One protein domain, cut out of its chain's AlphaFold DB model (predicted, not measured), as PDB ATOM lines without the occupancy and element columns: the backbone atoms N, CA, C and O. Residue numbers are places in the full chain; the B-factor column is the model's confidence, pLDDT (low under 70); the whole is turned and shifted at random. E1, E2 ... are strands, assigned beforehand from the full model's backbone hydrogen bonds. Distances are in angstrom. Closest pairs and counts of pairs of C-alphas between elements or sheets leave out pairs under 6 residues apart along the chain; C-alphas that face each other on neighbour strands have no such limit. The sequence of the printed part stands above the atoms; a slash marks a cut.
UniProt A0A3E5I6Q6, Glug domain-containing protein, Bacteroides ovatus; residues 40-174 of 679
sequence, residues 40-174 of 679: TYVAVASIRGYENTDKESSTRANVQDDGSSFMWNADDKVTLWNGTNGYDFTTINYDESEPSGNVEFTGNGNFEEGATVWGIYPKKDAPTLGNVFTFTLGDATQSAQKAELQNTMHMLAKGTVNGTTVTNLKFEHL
ATOM      1  N   THR A  40       6.781  14.975  80.408       92.50
ATOM      2  CA  THR A  40       5.583  15.436  81.124       92.50
ATOM      3  C   THR A  40       4.353  14.670  80.651       92.50
ATOM      4  O   THR A  40       4.098  14.579  79.451       92.50
ATOM      5  N   TYR A  41       3.573  14.156  81.600       93.44
ATOM      6  CA  TYR A  41       2.291  13.508  81.346       93.44
ATOM      7  C   TYR A  41       1.148  14.274  82.011       93.44
ATOM      8  O   TYR A  41       1.333  14.935  83.038       93.44
ATOM      9  N   VAL A  42      -0.050  14.123  81.447       93.75
ATOM     10  CA  VAL A  42      -1.317  14.518  82.074       93.75
ATOM     11  C   VAL A  42      -2.099  13.261  82.439       93.75
ATOM     12  O   VAL A  42      -2.296  12.378  81.611       93.75
ATOM     13  N   ALA A  43      -2.542  13.153  83.683       92.25
ATOM     14  CA  ALA A  43      -3.295  12.020  84.192       92.25
ATOM     15  C   ALA A  43      -4.730  12.452  84.503       92.25
ATOM     16  O   ALA A  43      -4.954  13.254  85.407       92.25
ATOM     17  N   VAL A  44      -5.694  11.917  83.754       89.88
ATOM     18  CA  VAL A  44      -7.119  12.219  83.930       89.88
ATOM     19  C   VAL A  44      -7.701  11.239  84.940       89.88
ATOM     20  O   VAL A  44      -7.804  10.038  84.667       89.88
ATOM     21  N   ALA A  45      -8.070  11.754  86.108       89.31
ATOM     22  CA  ALA A  45      -8.515  10.971  87.246       89.31
ATOM     23  C   ALA A  45      -9.968  11.270  87.617       89.31
ATOM     24  O   ALA A  45     -10.470  12.379  87.456       89.31
ATOM     25  N   SER A  46     -10.637  10.255  88.156       87.19
ATOM     26  CA  SER A  46     -11.988  10.364  88.707       87.19
ATOM     27  C   SER A  46     -12.125   9.523  89.972       87.19
ATOM     28  O   SER A  46     -11.405   8.536  90.130       87.19
ATOM     29  N   ILE A  47     -13.049   9.878  90.862       84.00
ATOM     30  CA  ILE A  47     -13.399   9.076  92.041       84.00
ATOM     31  C   ILE A  47     -14.548   8.133  91.677       84.00
ATOM     32  O   ILE A  47     -15.604   8.547  91.192       84.00
ATOM     33  N   ARG A  48     -14.350   6.828  91.891       78.00
ATOM     34  CA  ARG A  48     -15.365   5.809  91.611       78.00
ATOM     35  C   ARG A  48     -16.536   5.966  92.582       78.00
ATOM     36  O   ARG A  48     -16.341   5.925  93.790       78.00
ATOM     37  N   GLY A  49     -17.751   6.057  92.039       64.69
ATOM     38  CA  GLY A  49     -18.976   6.222  92.832       64.69
ATOM     39  C   GLY A  49     -19.358   7.677  93.113       64.69
ATOM     40  O   GLY A  49     -20.316   7.899  93.838       64.69
ATOM     41  N   TYR A  50     -18.642   8.649  92.535       64.31
ATOM     42  CA  TYR A  50     -19.034  10.056  92.566       64.31
ATOM     43  C   TYR A  50     -20.358  10.288  91.820       64.31
ATOM     44  O   TYR A  50     -20.475   9.918  90.646       64.31
ATOM     45  N   GLU A  51     -21.318  10.945  92.470       59.00
ATOM     46  CA  GLU A  51     -22.552  11.425  91.849       59.00
ATOM     47  C   GLU A  51     -22.530  12.956  91.761       59.00
ATOM     48  O   GLU A  51     -22.146  13.653  92.699       59.00
ATOM     49  N   ASN A  52     -22.925  13.502  90.608       54.50
ATOM     50  CA  ASN A  52     -23.054  14.947  90.453       54.50
ATOM     51  C   ASN A  52     -24.407  15.373  91.033       54.50
ATOM     52  O   ASN A  52     -25.444  14.958  90.508       54.50
ATOM     53  N   THR A  53     -24.409  16.151  92.115       56.84
ATOM     54  CA  THR A  53     -25.640  16.597  92.782       56.84
ATOM     55  C   THR A  53     -25.731  18.123  92.781       56.84
ATOM     56  O   THR A  53     -24.716  18.801  92.884       56.84
ATOM     57  N   ASP A  54     -26.947  18.677  92.707       51.47
ATOM     58  CA  ASP A  54     -27.197  20.132  92.781       51.47
ATOM     59  C   ASP A  54     -26.964  20.720  94.196       51.47
ATOM     60  O   ASP A  54     -27.364  21.850  94.484       51.47
ATOM     61  N   LYS A  55     -26.399  19.944  95.132       48.78
ATOM     62  CA  LYS A  55     -26.202  20.351  96.528       48.78
ATOM     63  C   LYS A  55     -24.858  21.059  96.678       48.78
ATOM     64  O   LYS A  55     -23.859  20.617  96.120       48.78
ATOM     65  N   GLU A  56     -24.833  22.140  97.457       45.81
ATOM     66  CA  GLU A  56     -23.600  22.891  97.708       45.81
ATOM     67  C   GLU A  56     -22.506  22.011  98.339       45.81
ATOM     68  O   GLU A  56     -22.775  21.046  99.062       45.81
ATOM     69  N   SER A  57     -21.246  22.345  98.050       48.16
ATOM     70  CA  SER A  57     -20.103  21.657  98.644       48.16
ATOM     71  C   SER A  57     -20.063  21.929 100.151       48.16
ATOM     72  O   SER A  57     -20.115  23.079 100.596       48.16
ATOM     73  N   SER A  58     -19.959  20.873 100.971       47.41
ATOM     74  CA  SER A  58     -19.766  21.071 102.408       47.41
ATOM     75  C   SER A  58     -18.417  21.754 102.591       47.41
ATOM     76  O   SER A  58     -17.371  21.220 102.202       47.41
ATOM     77  N   THR A  59     -18.455  22.956 103.154       44.00
ATOM     78  CA  THR A  59     -17.271  23.767 103.408       44.00
ATOM     79  C   THR A  59     -16.181  22.935 104.108       44.00
ATOM     80  O   THR A  59     -16.229  22.666 105.304       44.00
ATOM     81  N   ARG A  60     -15.143  22.581 103.330       51.69
ATOM     82  CA  ARG A  60     -13.787  22.163 103.752       51.69
ATOM     83  C   ARG A  60     -13.484  20.682 104.077       51.69
ATOM     84  O   ARG A  60     -12.417  20.452 104.643       51.69
ATOM     85  N   ALA A  61     -14.308  19.685 103.727       49.78
ATOM     86  CA  ALA A  61     -14.030  18.275 104.100       49.78
ATOM     87  C   ALA A  61     -13.959  17.242 102.953       49.78
ATOM     88  O   ALA A  61     -13.986  16.046 103.235       49.78
ATOM     89  N   ASN A  62     -13.862  17.657 101.686       61.03
ATOM     90  CA  ASN A  62     -13.769  16.753 100.521       61.03
ATOM     91  C   ASN A  62     -14.910  15.729 100.428       61.03
ATOM     92  O   ASN A  62     -14.728  14.659  99.860       61.03
ATOM     93  N   VAL A  63     -16.072  16.037 101.009       63.97
ATOM     94  CA  VAL A  63     -17.292  15.230 100.937       63.97
ATOM     95  C   VAL A  63     -18.462  16.185 100.743       63.97
ATOM     96  O   VAL A  63     -18.546  17.198 101.440       63.97
ATOM     97  N   GLN A  64     -19.352  15.878  99.803       61.28
ATOM     98  CA  GLN A  64     -20.595  16.620  99.602       61.28
ATOM     99  C   GLN A  64     -21.575  16.418 100.775       61.28
ATOM    100  O   GLN A  64     -21.439  15.521 101.617       61.28
ATOM    101  N   ASP A  65     -22.612  17.252 100.832       57.16
ATOM    102  CA  ASP A  65     -23.673  17.143 101.842       57.16
ATOM    103  C   ASP A  65     -24.530  15.873 101.703       57.16
ATOM    104  O   ASP A  65     -25.260  15.517 102.630       57.16
ATOM    105  N   ASP A  66     -24.403  15.142 100.591       54.88
ATOM    106  CA  ASP A  66     -25.048  13.846 100.364       54.88
ATOM    107  C   ASP A  66     -24.520  12.715 101.272       54.88
ATOM    108  O   ASP A  66     -25.206  11.717 101.477       54.88
ATOM    109  N   GLY A  67     -23.338  12.889 101.874       55.62
ATOM    110  CA  GLY A  67     -22.716  11.900 102.753       55.62
ATOM    111  C   GLY A  67     -22.039  10.720 102.055       55.62
ATOM    112  O   GLY A  67     -21.654   9.768 102.738       55.62
ATOM    113  N   SER A  68     -21.838  10.777 100.739       58.94
ATOM    114  CA  SER A  68     -21.200   9.700  99.966       58.94
ATOM    115  C   SER A  68     -20.274  10.176  98.848       58.94
ATOM    116  O   SER A  68     -19.390   9.417  98.459       58.94
ATOM    117  N   SER A  69     -20.411  11.408  98.355       65.75
ATOM    118  CA  SER A  69     -19.615  11.891  97.224       65.75
ATOM    119  C   SER A  69     -18.356  12.615  97.693       65.75
ATOM    120  O   SER A  69     -18.405  13.766  98.127       65.75
ATOM    121  N   PHE A  70     -17.215  11.927  97.612       74.31
ATOM    122  CA  PHE A  70     -15.895  12.507  97.865       74.31
ATOM    123  C   PHE A  70     -15.408  13.352  96.674       74.31
ATOM    124  O   PHE A  70     -15.775  13.079  95.531       74.31
ATOM    125  N   MET A  71     -14.580  14.369  96.928       77.12
ATOM    126  CA  MET A  71     -14.057  15.298  95.908       77.12
ATOM    127  C   MET A  71     -12.540  15.484  96.041       77.12
ATOM    128  O   MET A  71     -12.001  15.397  97.145       77.12
ATOM    129  N   TRP A  72     -11.865  15.755  94.922       80.88
ATOM    130  CA  TRP A  72     -10.453  16.164  94.905       80.88
ATOM    131  C   TRP A  72     -10.281  17.607  95.381       80.88
ATOM    132  O   TRP A  72     -11.262  18.342  95.387       80.88
ATOM    133  N   ASN A  73      -9.048  18.014  95.696       76.50
ATOM    134  CA  ASN A  73      -8.599  19.377  96.007       76.50
ATOM    135  C   ASN A  73      -7.395  19.817  95.153       76.50
ATOM    136  O   ASN A  73      -6.646  18.995  94.620       76.50
ATOM    137  N   ALA A  74      -7.136  21.130  95.137       78.50
ATOM    138  CA  ALA A  74      -5.978  21.737  94.473       78.50
ATOM    139  C   ALA A  74      -4.617  21.207  94.975       78.50
ATOM    140  O   ALA A  74      -3.682  21.077  94.189       78.50
ATOM    141  N   ASP A  75      -4.506  20.863  96.261       80.00
ATOM    142  CA  ASP A  75      -3.254  20.389  96.869       80.00
ATOM    143  C   ASP A  75      -3.062  18.863  96.802       80.00
ATOM    144  O   ASP A  75      -2.033  18.347  97.257       80.00
ATOM    145  N   ASP A  76      -4.031  18.127  96.246       85.62
ATOM    146  CA  ASP A  76      -3.952  16.673  96.172       85.62
ATOM    147  C   ASP A  76      -2.819  16.206  95.250       85.62
ATOM    148  O   ASP A  76      -2.502  16.787  94.208       85.62
ATOM    149  N   LYS A  77      -2.171  15.115  95.666       90.00
ATOM    150  CA  LYS A  77      -1.053  14.504  94.946       90.00
ATOM    151  C   LYS A  77      -1.210  13.003  94.926       90.00
ATOM    152  O   LYS A  77      -1.576  12.395  95.935       90.00
ATOM    153  N   VAL A  78      -0.862  12.410  93.795       91.81
ATOM    154  CA  VAL A  78      -0.906  10.965  93.582       91.81
ATOM    155  C   VAL A  78       0.457  10.455  93.137       91.81
ATOM    156  O   VAL A  78       1.235  11.181  92.517       91.81
ATOM    157  N   THR A  79       0.735   9.190  93.434       92.31
ATOM    158  CA  THR A  79       1.871   8.471  92.848       92.31
ATOM    159  C   THR A  79       1.361   7.613  91.698       92.31
ATOM    160  O   THR A  79       0.454   6.805  91.903       92.31
ATOM    161  N   LEU A  80       1.948   7.749  90.507       92.50
ATOM    162  CA  LEU A  80       1.750   6.807  89.405       92.50
ATOM    163  C   LEU A  80       2.893   5.789  89.380       92.50
ATOM    164  O   LEU A  80       4.058   6.149  89.237       92.50
ATOM    165  N   TRP A  81       2.556   4.511  89.519       90.75
ATOM    166  CA  TRP A  81       3.495   3.396  89.589       90.75
ATOM    167  C   TRP A  81       3.427   2.541  88.323       90.75
ATOM    168  O   TRP A  81       2.370   2.007  87.986       90.75
ATOM    169  N   ASN A  82       4.560   2.374  87.637       87.00
ATOM    170  CA  ASN A  82       4.641   1.616  86.379       87.00
ATOM    171  C   ASN A  82       5.031   0.134  86.554       87.00
ATOM    172  O   ASN A  82       5.303  -0.550  85.572       87.00
ATOM    173  N   GLY A  83       5.118  -0.358  87.793       83.94
ATOM    174  CA  GLY A  83       5.641  -1.693  88.108       83.94
ATOM    175  C   GLY A  83       7.080  -1.691  88.630       83.94
ATOM    176  O   GLY A  83       7.463  -2.642  89.308       83.94
ATOM    177  N   THR A  84       7.847  -0.627  88.359       83.12
ATOM    178  CA  THR A  84       9.271  -0.498  88.732       83.12
ATOM    179  C   THR A  84       9.591   0.806  89.467       83.12
ATOM    180  O   THR A  84      10.338   0.785  90.440       83.12
ATOM    181  N   ASN A  85       9.042   1.935  89.011       85.25
ATOM    182  CA  ASN A  85       9.287   3.268  89.556       85.25
ATOM    183  C   ASN A  85       7.966   3.990  89.847       85.25
ATOM    184  O   ASN A  85       6.974   3.819  89.130       85.25
ATOM    185  N   GLY A  86       7.976   4.803  90.905       88.06
ATOM    186  CA  GLY A  86       6.876   5.684  91.288       88.06
ATOM    187  C   GLY A  86       7.173   7.113  90.861       88.06
ATOM    188  O   GLY A  86       8.285   7.596  91.066       88.06
ATOM    189  N   TYR A  87       6.183   7.772  90.272       90.75
ATOM    190  CA  TYR A  87       6.285   9.136  89.766       90.75
ATOM    191  C   TYR A  87       5.237  10.021  90.428       90.75
ATOM    192  O   TYR A  87       4.085   9.612  90.580       90.75
ATOM    193  N   ASP A  88       5.634  11.233  90.800       92.38
ATOM    194  CA  ASP A  88       4.772  12.175  91.504       92.38
ATOM    195  C   ASP A  88       3.936  13.000  90.534       92.38
ATOM    196  O   ASP A  88       4.460  13.603  89.595       92.38
ATOM    197  N   PHE A  89       2.640  13.068  90.811       93.12
ATOM    198  CA  PHE A  89       1.669  13.810  90.025       93.12
ATOM    199  C   PHE A  89       0.902  14.762  90.944       93.12
ATOM    200  O   PHE A  89       0.434  14.368  92.013       93.12
ATOM    201  N   THR A  90       0.814  16.032  90.549       91.62
ATOM    202  CA  THR A  90       0.131  17.100  91.302       91.62
ATOM    203  C   THR A  90      -1.023  17.649  90.483       91.62
ATOM    204  O   THR A  90      -0.927  17.708  89.257       91.62
ATOM    205  N   THR A  91      -2.110  18.017  91.151       88.00
ATOM    206  CA  THR A  91      -3.309  18.570  90.523       88.00
ATOM    207  C   THR A  91      -2.989  19.793  89.647       88.00
ATOM    208  O   THR A  91      -2.169  20.635  90.012       88.00
ATOM    209  N   ILE A  92      -3.646  19.899  88.491       87.56
ATOM    210  CA  ILE A  92      -3.641  21.065  87.595       87.56
ATOM    211  C   ILE A  92      -5.071  21.437  87.196       87.56
ATOM    212  O   ILE A  92      -5.977  20.615  87.298       87.56
ATOM    213  N   ASN A  93      -5.263  22.671  86.714       79.75
ATOM    214  CA  ASN A  93      -6.543  23.157  86.179       79.75
ATOM    215  C   ASN A  93      -7.738  23.002  87.145       79.75
ATOM    216  O   ASN A  93      -8.872  22.845  86.701       79.75
ATOM    217  N   TYR A  94      -7.489  23.026  88.456       79.31
ATOM    218  CA  TYR A  94      -8.518  22.829  89.473       79.31
ATOM    219  C   TYR A  94      -9.088  24.167  89.943       79.31
ATOM    220  O   TYR A  94      -8.340  25.057  90.354       79.31
ATOM    221  N   ASP A  95     -10.411  24.293  89.891       72.81
ATOM    222  CA  ASP A  95     -11.140  25.437  90.423       72.81
ATOM    223  C   ASP A  95     -11.567  25.150  91.868       72.81
ATOM    224  O   ASP A  95     -12.419  24.304  92.124       72.81
ATOM    225  N   GLU A  96     -10.982  25.869  92.828       71.88
ATOM    226  CA  GLU A  96     -11.344  25.738  94.246       71.88
ATOM    227  C   GLU A  96     -12.794  26.134  94.552       71.88
ATOM    228  O   GLU A  96     -13.321  25.747  95.597       71.88
ATOM    229  N   SER A  97     -13.442  26.897  93.669       65.75
ATOM    230  CA  SER A  97     -14.853  27.262  93.802       65.75
ATOM    231  C   SER A  97     -15.813  26.189  93.279       65.75
ATOM    232  O   SER A  97     -16.973  26.174  93.690       65.75
ATOM    233  N   GLU A  98     -15.324  25.245  92.466       68.19
ATOM    234  CA  GLU A  98     -16.098  24.143  91.883       68.19
ATOM    235  C   GLU A  98     -15.412  22.782  92.132       68.19
ATOM    236  O   GLU A  98     -14.901  22.144  91.203       68.19
ATOM    237  N   PRO A  99     -15.385  22.294  93.388       67.88
ATOM    238  CA  PRO A  99     -14.782  21.007  93.704       67.88
ATOM    239  C   PRO A  99     -15.483  19.859  92.968       67.88
ATOM    240  O   PRO A  99     -16.709  19.793  92.889       67.88
ATOM    241  N   SER A 100     -14.688  18.930  92.436       72.88
ATOM    242  CA  SER A 100     -15.158  17.884  91.524       72.88
ATOM    243  C   SER A 100     -14.580  16.516  91.874       72.88
ATOM    244  O   SER A 100     -13.443  16.380  92.335       72.88
ATOM    245  N   GLY A 101     -15.359  15.467  91.602       75.75
ATOM    246  CA  GLY A 101     -14.878  14.086  91.605       75.75
ATOM    247  C   GLY A 101     -13.947  13.761  90.432       75.75
ATOM    248  O   GLY A 101     -13.350  12.689  90.431       75.75
ATOM    249  N   ASN A 102     -13.804  14.663  89.452       83.31
ATOM    250  CA  ASN A 102     -12.895  14.548  88.309       83.31
ATOM    251  C   ASN A 102     -11.798  15.612  88.383       83.31
ATOM    252  O   ASN A 102     -12.088  16.769  88.680       83.31
ATOM    253  N   VAL A 103     -10.559  15.236  88.073       87.88
ATOM    254  CA  VAL A 103      -9.408  16.143  88.119       87.88
ATOM    255  C   VAL A 103      -8.322  15.708  87.138       87.88
ATOM    256  O   VAL A 103      -8.222  14.532  86.777       87.88
ATOM    257  N   GLU A 104      -7.488  16.653  86.721       90.88
ATOM    258  CA  GLU A 104      -6.261  16.379  85.980       90.88
ATOM    259  C   GLU A 104      -5.051  16.537  86.900       90.88
ATOM    260  O   GLU A 104      -4.940  17.509  87.645       90.88
ATOM    261  N   PHE A 105      -4.110  15.603  86.817       92.44
ATOM    262  CA  PHE A 105      -2.802  15.737  87.445       92.44
ATOM    263  C   PHE A 105      -1.710  15.877  86.384       92.44
ATOM    264  O   PHE A 105      -1.796  15.269  85.320       92.44
ATOM    265  N   THR A 106      -0.637  16.605  86.687       94.12
ATOM    266  CA  THR A 106       0.582  16.634  85.870       94.12
ATOM    267  C   THR A 106       1.792  16.154  86.653       94.12
ATOM    268  O   THR A 106       1.900  16.372  87.863       94.12
ATOM    269  N   GLY A 107       2.711  15.498  85.957       93.12
ATOM    270  CA  GLY A 107       3.929  14.954  86.534       93.12
ATOM    271  C   GLY A 107       4.892  14.493  85.452       93.12
ATOM    272  O   GLY A 107       4.497  14.229  84.314       93.12
ATOM    273  N   ASN A 108       6.168  14.401  85.809       92.31
ATOM    274  CA  ASN A 108       7.185  13.841  84.929       92.31
ATOM    275  C   ASN A 108       7.294  12.337  85.183       92.31
ATOM    276  O   ASN A 108       7.392  11.906  86.333       92.31
ATOM    277  N   GLY A 109       7.289  11.544  84.115       89.81
ATOM    278  CA  GLY A 109       7.322  10.090  84.211       89.81
ATOM    279  C   GLY A 109       8.038   9.417  83.052       89.81
ATOM    280  O   GLY A 109       8.398  10.051  82.060       89.81
ATOM    281  N   ASN A 110       8.238   8.109  83.189       90.12
ATOM    282  CA  ASN A 110       8.717   7.243  82.118       90.12
ATOM    283  C   ASN A 110       7.789   6.025  82.036       90.12
ATOM    284  O   ASN A 110       7.831   5.129  82.888       90.12
ATOM    285  N   PHE A 111       6.909   6.048  81.041       89.81
ATOM    286  CA  PHE A 111       5.862   5.060  80.836       89.81
ATOM    287  C   PHE A 111       5.928   4.531  79.405       89.81
ATOM    288  O   PHE A 111       6.180   5.288  78.473       89.81
ATOM    289  N   GLU A 112       5.701   3.230  79.241       87.88
ATOM    290  CA  GLU A 112       5.597   2.609  77.921       87.88
ATOM    291  C   GLU A 112       4.172   2.783  77.373       87.88
ATOM    292  O   GLU A 112       3.194   2.708  78.124       87.88
ATOM    293  N   GLU A 113       4.050   3.014  76.064       88.94
ATOM    294  CA  GLU A 113       2.758   3.149  75.384       88.94
ATOM    295  C   GLU A 113       1.877   1.914  75.636       88.94
ATOM    296  O   GLU A 113       2.321   0.774  75.487       88.94
ATOM    297  N   GLY A 114       0.621   2.128  76.039       87.94
ATOM    298  CA  GLY A 114      -0.319   1.052  76.362       87.94
ATOM    299  C   GLY A 114      -0.083   0.349  77.708       87.94
ATOM    300  O   GLY A 114      -0.863  -0.537  78.067       87.94
ATOM    301  N   ALA A 115       0.942   0.725  78.483       88.94
ATOM    302  CA  ALA A 115       1.213   0.106  79.777       88.94
ATOM    303  C   ALA A 115       0.109   0.392  80.808       88.94
ATOM    304  O   ALA A 115      -0.515   1.459  80.830       88.94
ATOM    305  N   THR A 116      -0.106  -0.574  81.707       90.06
ATOM    306  CA  THR A 116      -0.957  -0.383  82.888       90.06
ATOM    307  C   THR A 116      -0.146   0.260  84.003       90.06
ATOM    308  O   THR A 116       0.911  -0.246  84.375       90.06
ATOM    309  N   VAL A 117      -0.674   1.338  84.573       91.69
ATOM    310  CA  VAL A 117      -0.079   2.041  85.715       91.69
ATOM    311  C   VAL A 117      -1.031   2.030  86.902       91.69
ATOM    312  O   VAL A 117      -2.250   1.993  86.732       91.69
ATOM    313  N   TRP A 118      -0.488   2.072  88.111       92.12
ATOM    314  CA  TRP A 118      -1.273   2.184  89.338       92.12
ATOM    315  C   TRP A 118      -1.247   3.615  89.859       92.12
ATOM    316  O   TRP A 118      -0.172   4.169  90.053       92.12
ATOM    317  N   GLY A 119      -2.416   4.199  90.106       92.50
ATOM    318  CA  GLY A 119      -2.554   5.478  90.799       92.50
ATOM    319  C   GLY A 119      -2.772   5.256  92.288       92.50
ATOM    320  O   GLY A 119      -3.686   4.527  92.665       92.50
ATOM    321  N   ILE A 120      -1.954   5.876  93.132       91.38
ATOM    322  CA  ILE A 120      -1.972   5.704  94.590       91.38
ATOM    323  C   ILE A 120      -2.251   7.056  95.245       91.38
ATOM    324  O   ILE A 120      -1.554   8.030  94.952       91.38
ATOM    325  N   TYR A 121      -3.244   7.101  96.137       89.50
ATOM    326  CA  TYR A 121      -3.548   8.273  96.956       89.50
ATOM    327  C   TYR A 121      -3.540   7.929  98.462       89.50
ATOM    328  O   TYR A 121      -4.065   6.875  98.849       89.50
ATOM    329  N   PRO A 122      -2.973   8.799  99.320       87.06
ATOM    330  CA  PRO A 122      -2.190   9.976  98.942       87.06
ATOM    331  C   PRO A 122      -0.867   9.568  98.297       87.06
ATOM    332  O   PRO A 122      -0.534   8.380  98.259       87.06
ATOM    333  N   LYS A 123      -0.117  10.543  97.776       85.44
ATOM    334  CA  LYS A 123       1.251  10.322  97.300       85.44
ATOM    335  C   LYS A 123       2.047   9.514  98.337       85.44
ATOM    336  O   LYS A 123       2.125   9.885  99.507       85.44
ATOM    337  N   LYS A 124       2.666   8.426  97.880       79.25
ATOM    338  CA  LYS A 124       3.531   7.535  98.663       79.25
ATOM    339  C   LYS A 124       4.829   7.239  97.928       79.25
ATOM    340  O   LYS A 124       4.883   7.307  96.699       79.25
ATOM    341  N   ASP A 125       5.842   6.859  98.698       67.25
ATOM    342  CA  ASP A 125       7.092   6.332  98.163       67.25
ATOM    343  C   ASP A 125       6.855   5.015  97.402       67.25
ATOM    344  O   ASP A 125       5.874   4.301  97.636       67.25
ATOM    345  N   ALA A 126       7.758   4.707  96.469       65.50
ATOM    346  CA  ALA A 126       7.711   3.502  95.647       65.50
ATOM    347  C   ALA A 126       7.530   2.223  96.502       65.50
ATOM    348  O   ALA A 126       8.292   2.021  97.452       65.50
ATOM    349  N   PRO A 127       6.560   1.338  96.188       68.94
ATOM    350  CA  PRO A 127       6.377   0.079  96.903       68.94
ATOM    351  C   PRO A 127       7.633  -0.801  96.836       68.94
ATOM    352  O   PRO A 127       8.309  -0.890  95.814       68.94
ATOM    353  N   THR A 128       7.926  -1.497  97.936       62.19
ATOM    354  CA  THR A 128       9.126  -2.339  98.098       62.19
ATOM    355  C   THR A 128       9.064  -3.671  97.348       62.19
ATOM    356  O   THR A 128      10.092  -4.313  97.149       62.19
ATOM    357  N   LEU A 129       7.867  -4.114  96.956       63.91
ATOM    358  CA  LEU A 129       7.607  -5.344  96.205       63.91
ATOM    359  C   LEU A 129       6.709  -5.008  95.012       63.91
ATOM    360  O   LEU A 129       5.751  -4.245  95.153       63.91
ATOM    361  N   GLY A 130       7.012  -5.579  93.843       73.00
ATOM    362  CA  GLY A 130       6.280  -5.304  92.605       73.00
ATOM    363  C   GLY A 130       4.770  -5.496  92.773       73.00
ATOM    364  O   GLY A 130       4.307  -6.609  93.004       73.00
ATOM    365  N   ASN A 131       4.016  -4.402  92.636       81.31
ATOM    366  CA  ASN A 131       2.547  -4.343  92.685       81.31
ATOM    367  C   ASN A 131       1.893  -4.785  94.011       81.31
ATOM    368  O   ASN A 131       0.732  -5.199  94.009       81.31
ATOM    369  N   VAL A 132       2.610  -4.668  95.134       87.00
ATOM    370  CA  VAL A 132       2.051  -4.845  96.485       87.00
ATOM    371  C   VAL A 132       2.055  -3.500  97.209       87.00
ATOM    372  O   VAL A 132       3.113  -2.921  97.453       87.00
ATOM    373  N   PHE A 133       0.874  -2.998  97.572       88.69
ATOM    374  CA  PHE A 133       0.702  -1.662  98.152       88.69
ATOM    375  C   PHE A 133       0.233  -1.758  99.600       88.69
ATOM    376  O   PHE A 133      -0.821  -2.331  99.865       88.69
ATOM    377  N   THR A 134       0.991  -1.176 100.532       89.88
ATOM    378  CA  THR A 134       0.626  -1.142 101.958       89.88
ATOM    379  C   THR A 134       0.136   0.247 102.359       89.88
ATOM    380  O   THR A 134       0.765   1.273 102.082       89.88
ATOM    381  N   PHE A 135      -1.007   0.283 103.031       90.75
ATOM    382  CA  PHE A 135      -1.666   1.477 103.525       90.75
ATOM    383  C   PHE A 135      -1.747   1.425 105.039       90.75
ATOM    384  O   PHE A 135      -2.186   0.419 105.582       90.75
ATOM    385  N   THR A 136      -1.346   2.505 105.705       89.94
ATOM    386  CA  THR A 136      -1.290   2.571 107.167       89.94
ATOM    387  C   THR A 136      -2.113   3.752 107.652       89.94
ATOM    388  O   THR A 136      -2.002   4.845 107.099       89.94
ATOM    389  N   LEU A 137      -2.912   3.536 108.692       89.06
ATOM    390  CA  LEU A 137      -3.588   4.588 109.440       89.06
ATOM    391  C   LEU A 137      -2.884   4.777 110.785       89.06
ATOM    392  O   LEU A 137      -2.760   3.836 111.571       89.06
ATOM    393  N   GLY A 138      -2.386   5.992 111.018       74.50
ATOM    394  CA  GLY A 138      -1.844   6.426 112.306       74.50
ATOM    395  C   GLY A 138      -2.904   7.080 113.194       74.50
ATOM    396  O   GLY A 138      -4.096   7.056 112.877       74.50
ATOM    397  N   ASP A 139      -2.459   7.693 114.291       73.94
ATOM    398  CA  ASP A 139      -3.326   8.533 115.121       73.94
ATOM    399  C   ASP A 139      -3.804   9.743 114.309       73.94
ATOM    400  O   ASP A 139      -3.004  10.434 113.675       73.94
ATOM    401  N   ALA A 140      -5.113   9.996 114.313       83.81
ATOM    402  CA  ALA A 140      -5.683  11.108 113.568       83.81
ATOM    403  C   ALA A 140      -5.650  12.389 114.406       83.81
ATOM    404  O   ALA A 140      -5.994  12.389 115.592       83.81
ATOM    405  N   THR A 141      -5.290  13.499 113.769       84.94
ATOM    406  CA  THR A 141      -5.329  14.838 114.358       84.94
ATOM    407  C   THR A 141      -6.190  15.762 113.515       84.94
ATOM    408  O   THR A 141      -6.207  15.656 112.291       84.94
ATOM    409  N   GLN A 142      -6.892  16.688 114.165       85.69
ATOM    410  CA  GLN A 142      -7.618  17.751 113.482       85.69
ATOM    411  C   GLN A 142      -7.276  19.109 114.093       85.69
ATOM    412  O   GLN A 142      -7.521  19.355 115.280       85.69
ATOM    413  N   SER A 143      -6.719  19.990 113.263       74.62
ATOM    414  CA  SER A 143      -6.445  21.377 113.616       74.62
ATOM    415  C   SER A 143      -7.658  22.250 113.261       74.62
ATOM    416  O   SER A 143      -8.058  22.397 112.104       74.62
ATOM    417  N   ALA A 144      -8.286  22.829 114.288       69.56
ATOM    418  CA  ALA A 144      -9.496  23.646 114.152       69.56
ATOM    419  C   ALA A 144     -10.643  22.921 113.400       69.56
ATOM    420  O   ALA A 144     -10.860  21.720 113.565       69.56
ATOM    421  N   GLN A 145     -11.413  23.655 112.590       66.69
ATOM    422  CA  GLN A 145     -12.569  23.131 111.851       66.69
ATOM    423  C   GLN A 145     -12.209  22.446 110.515       66.69
ATOM    424  O   GLN A 145     -13.113  22.056 109.779       66.69
ATOM    425  N   LYS A 146     -10.920  22.315 110.161       66.12
ATOM    426  CA  LYS A 146     -10.491  21.711 108.885       66.12
ATOM    427  C   LYS A 146     -10.042  20.271 109.087       66.12
ATOM    428  O   LYS A 146      -9.207  20.005 109.943       66.12
ATOM    429  N   ALA A 147     -10.557  19.355 108.274       66.88
ATOM    430  CA  ALA A 147     -10.149  17.957 108.307       66.88
ATOM    431  C   ALA A 147      -8.832  17.751 107.536       66.88
ATOM    432  O   ALA A 147      -8.742  18.098 106.361       66.88
ATOM    433  N   GLU A 148      -7.822  17.134 108.154       70.44
ATOM    434  CA  GLU A 148      -6.548  16.786 107.496       70.44
ATOM    435  C   GLU A 148      -6.641  15.413 106.795       70.44
ATOM    436  O   GLU A 148      -5.868  14.487 107.051       70.44
ATOM    437  N   LEU A 149      -7.638  15.242 105.914       75.25
ATOM    438  CA  LEU A 149      -7.929  13.938 105.291       75.25
ATOM    439  C   LEU A 149      -6.885  13.490 104.267       75.25
ATOM    440  O   LEU A 149      -6.771  12.291 104.025       75.25
ATOM    441  N   GLN A 150      -6.075  14.411 103.746       74.06
ATOM    442  CA  GLN A 150      -5.001  14.141 102.784       74.06
ATOM    443  C   GLN A 150      -4.005  13.062 103.237       74.06
ATOM    444  O   GLN A 150      -3.349  12.447 102.413       74.06
ATOM    445  N   ASN A 151      -3.887  12.808 104.544       76.69
ATOM    446  CA  ASN A 151      -2.973  11.801 105.086       76.69
ATOM    447  C   ASN A 151      -3.677  10.507 105.519       76.69
ATOM    448  O   ASN A 151      -3.019   9.526 105.858       76.69
ATOM    449  N   THR A 152      -5.011  10.500 105.564       82.44
ATOM    450  CA  THR A 152      -5.788   9.405 106.168       82.44
ATOM    451  C   THR A 152      -6.771   8.766 105.195       82.44
ATOM    452  O   THR A 152      -7.109   7.594 105.354       82.44
ATOM    453  N   MET A 153      -7.194   9.489 104.161       86.19
ATOM    454  CA  MET A 153      -8.010   8.960 103.082       86.19
ATOM    455  C   MET A 153      -7.119   8.244 102.076       86.19
ATOM    456  O   MET A 153      -6.225   8.843 101.493       86.19
ATOM    457  N   HIS A 154      -7.378   6.961 101.858       90.56
ATOM    458  CA  HIS A 154      -6.564   6.146 100.969       90.56
ATOM    459  C   HIS A 154      -7.380   5.656  99.781       90.56
ATOM    460  O   HIS A 154      -8.498   5.164  99.958       90.56
ATOM    461  N   MET A 155      -6.813   5.768  98.581       91.00
ATOM    462  CA  MET A 155      -7.444   5.317  97.343       91.00
ATOM    463  C   MET A 155      -6.430   4.659  96.406       91.00
ATOM    464  O   MET A 155      -5.228   4.932  96.473       91.00
ATOM    465  N   LEU A 156      -6.925   3.804  95.513       92.06
ATOM    466  CA  LEU A 156      -6.118   3.111  94.510       92.06
ATOM    467  C   LEU A 156      -6.863   3.059  93.170       92.06
ATOM    468  O   LEU A 156      -8.070   2.841  93.143       92.06
ATOM    469  N   ALA A 157      -6.148   3.237  92.062       92.12
ATOM    470  CA  ALA A 157      -6.677   3.158  90.701       92.12
ATOM    471  C   ALA A 157      -5.742   2.353  89.795       92.12
ATOM    472  O   ALA A 157      -4.534   2.309  90.022       92.12
ATOM    473  N   LYS A 158      -6.283   1.797  88.709       91.06
ATOM    474  CA  LYS A 158      -5.500   1.364  87.541       91.06
ATOM    475  C   LYS A 158      -5.757   2.337  86.399       91.06
ATOM    476  O   LYS A 158      -6.893   2.754  86.218       91.06
ATOM    477  N   GLY A 159      -4.727   2.681  85.642       91.94
ATOM    478  CA  GLY A 159      -4.809   3.542  84.467       91.94
ATOM    479  C   GLY A 159      -4.061   2.945  83.282       91.94
ATOM    480  O   GLY A 159      -3.304   1.984  83.429       91.94
ATOM    481  N   THR A 160      -4.271   3.529  82.108       93.12
ATOM    482  CA  THR A 160      -3.620   3.119  80.859       93.12
ATOM    483  C   THR A 160      -2.940   4.318  80.217       93.12
ATOM    484  O   THR A 160      -3.533   5.397  80.126       93.12
ATOM    485  N   VAL A 161      -1.701   4.118  79.783       92.69
ATOM    486  CA  VAL A 161      -0.875   5.130  79.115       92.69
ATOM    487  C   VAL A 161      -1.267   5.208  77.640       92.69
ATOM    488  O   VAL A 161      -1.350   4.177  76.975       92.69
ATOM    489  N   ASN A 162      -1.531   6.417  77.148       90.38
ATOM    490  CA  ASN A 162      -1.863   6.718  75.757       90.38
ATOM    491  C   ASN A 162      -1.173   8.029  75.345       90.38
ATOM    492  O   ASN A 162      -1.615   9.124  75.716       90.38
ATOM    493  N   GLY A 163      -0.052   7.920  74.637       89.00
ATOM    494  CA  GLY A 163       0.858   9.025  74.365       89.00
ATOM    495  C   GLY A 163       1.342   9.683  75.658       89.00
ATOM    496  O   GLY A 163       1.820   9.021  76.575       89.00
ATOM    497  N   THR A 164       1.180  11.002  75.765       90.50
ATOM    498  CA  THR A 164       1.512  11.788  76.968       90.50
ATOM    499  C   THR A 164       0.361  11.867  77.978       90.50
ATOM    500  O   THR A 164       0.388  12.704  78.881       90.50
ATOM    501  N   THR A 165      -0.664  11.023  77.844       90.56
ATOM    502  CA  THR A 165      -1.847  11.048  78.709       90.56
ATOM    503  C   THR A 165      -2.043   9.705  79.403       90.56
ATOM    504  O   THR A 165      -1.984   8.652  78.777       90.56
ATOM    505  N   VAL A 166      -2.332   9.721  80.702       92.69
ATOM    506  CA  VAL A 166      -2.803   8.545  81.441       92.69
ATOM    507  C   VAL A 166      -4.309   8.669  81.625       92.69
ATOM    508  O   VAL A 166      -4.802   9.634  82.207       92.69
ATOM    509  N   THR A 167      -5.049   7.689  81.120       90.12
ATOM    510  CA  THR A 167      -6.517   7.663  81.169       90.12
ATOM    511  C   THR A 167      -7.020   6.511  82.037       90.12
ATOM    512  O   THR A 167      -6.246   5.658  82.478       90.12
ATOM    513  N   ASN A 168      -8.331   6.476  82.294       87.19
ATOM    514  CA  ASN A 168      -9.017   5.441  83.076       87.19
ATOM    515  C   ASN A 168      -8.613   5.335  84.557       87.19
ATOM    516  O   ASN A 168      -8.993   4.357  85.195       87.19
ATOM    517  N   LEU A 169      -7.944   6.340  85.132       89.88
ATOM    518  CA  LEU A 169      -7.639   6.386  86.564       89.88
ATOM    519  C   LEU A 169      -8.908   6.639  87.391       89.88
ATOM    520  O   LEU A 169      -9.214   7.759  87.794       89.88
ATOM    521  N   LYS A 170      -9.669   5.572  87.630       89.69
ATOM    522  CA  LYS A 170     -10.842   5.572  88.507       89.69
ATOM    523  C   LYS A 170     -10.408   5.145  89.904       89.69
ATOM    524  O   LYS A 170     -10.235   3.956  90.155       89.69
ATOM    525  N   PHE A 171     -10.189   6.115  90.782       90.69
ATOM    526  CA  PHE A 171      -9.760   5.885  92.155       90.69
ATOM    527  C   PHE A 171     -10.878   5.270  92.981       90.69
ATOM    528  O   PHE A 171     -11.984   5.798  93.069       90.69
ATOM    529  N   GLU A 172     -10.569   4.134  93.591       89.69
ATOM    530  CA  GLU A 172     -11.444   3.427  94.510       89.69
ATOM    531  C   GLU A 172     -10.994   3.688  95.939       89.69
ATOM    532  O   GLU A 172      -9.822   3.493  96.276       89.69
ATOM    533  N   HIS A 173     -11.929   4.091  96.796       89.81
ATOM    534  CA  HIS A 173     -11.642   4.252  98.211       89.81
ATOM    535  C   HIS A 173     -11.281   2.922  98.871       89.81
ATOM    536  O   HIS A 173     -11.905   1.880  98.657       89.81
ATOM    537  N   LEU A 174     -10.279   2.993  99.739       91.94
ATOM    538  CA  LEU A 174      -9.881   1.923 100.645       91.94
ATOM    539  C   LEU A 174     -10.352   2.194 102.078       91.94
ATOM    540  O   LEU A 174     -10.490   1.260 102.863       91.94
TER     541      LEU A 174
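AT A GLANCE: This is residues 40 to 174 of the 679 residues of the protein "Glug domain-containing protein" of Bacteroides ovatus (UniProt A0A3E5I6Q6). A closed barrel of seven strands, E1 to E5 with E8 and E9, makes the body, and E6 and E7 lie away from it on the excursion between E5 and E8. The printed part has 135 residues, with nine strands, E1 to E9 in order, and no named helix. The barrel is mixed and the class all strand, though 59 residues, under half, are in named elements. The whole is compact, with a radius of gyration of the C-alphas of 14.9 A and spans of 41 by 33 by 22 A.

IN THESE COORDINATES: E1, residues 40 to 47, is 22.8 A long and begins at C-alpha 40 (5.583, 15.436, 81.124). E2 is residues 77 to 81, E3 86 to 92, E4 102 to 109 and 21.1 A long, E5 116 to 121, E6 132 to 136, E7 140 to 142. E8, residues 155 to 162, measures 22.3 A. E9, residues 165 to 173, bends by 53 degrees at residue 168 and ends at C-alpha 173 (-11.642, 4.252, 98.211).

HOW THE PARTS SIT: Round the ring run E1, E4, E3, E2, E5, E8, E9 and back to E1. E1 and E4 are antiparallel, N 43 and O 105 at 2.8 A. E2, E3 and E4 form a meander, each strand the antiparallel neighbour of the one before, with N 80 and O 87 at 2.8 A and N 92 and O 104 at 2.8 A. E1 to E4, and E2 to E5, are Greek keys, a meander of three in four strands, the first the antiparallel neighbour of the fourth; between E2 and E5, N 81 and O 118 are 2.8 A apart. E5 and E8 are antiparallel, N 119 and O 157 at 2.8 A, and E8 and E9 form a hairpin, N 162 and O 165 at 2.8 A. E9 and E1 are parallel at 33 degrees, N 166 and O 42 at 2.8 A. E6 and E7 pair with no named strand.

THE WHOLE: The farthest C-alphas, of Glu 113 and Ala 144, are 45.5 A apart. The printed part has no cut. The links E1 to E2 and E7 to E8 are long. Mean pLDDT of the printed part is 79.9, under 70 at residues 49 to 69, 97 to 99, 125 to 129 and 144 to 147.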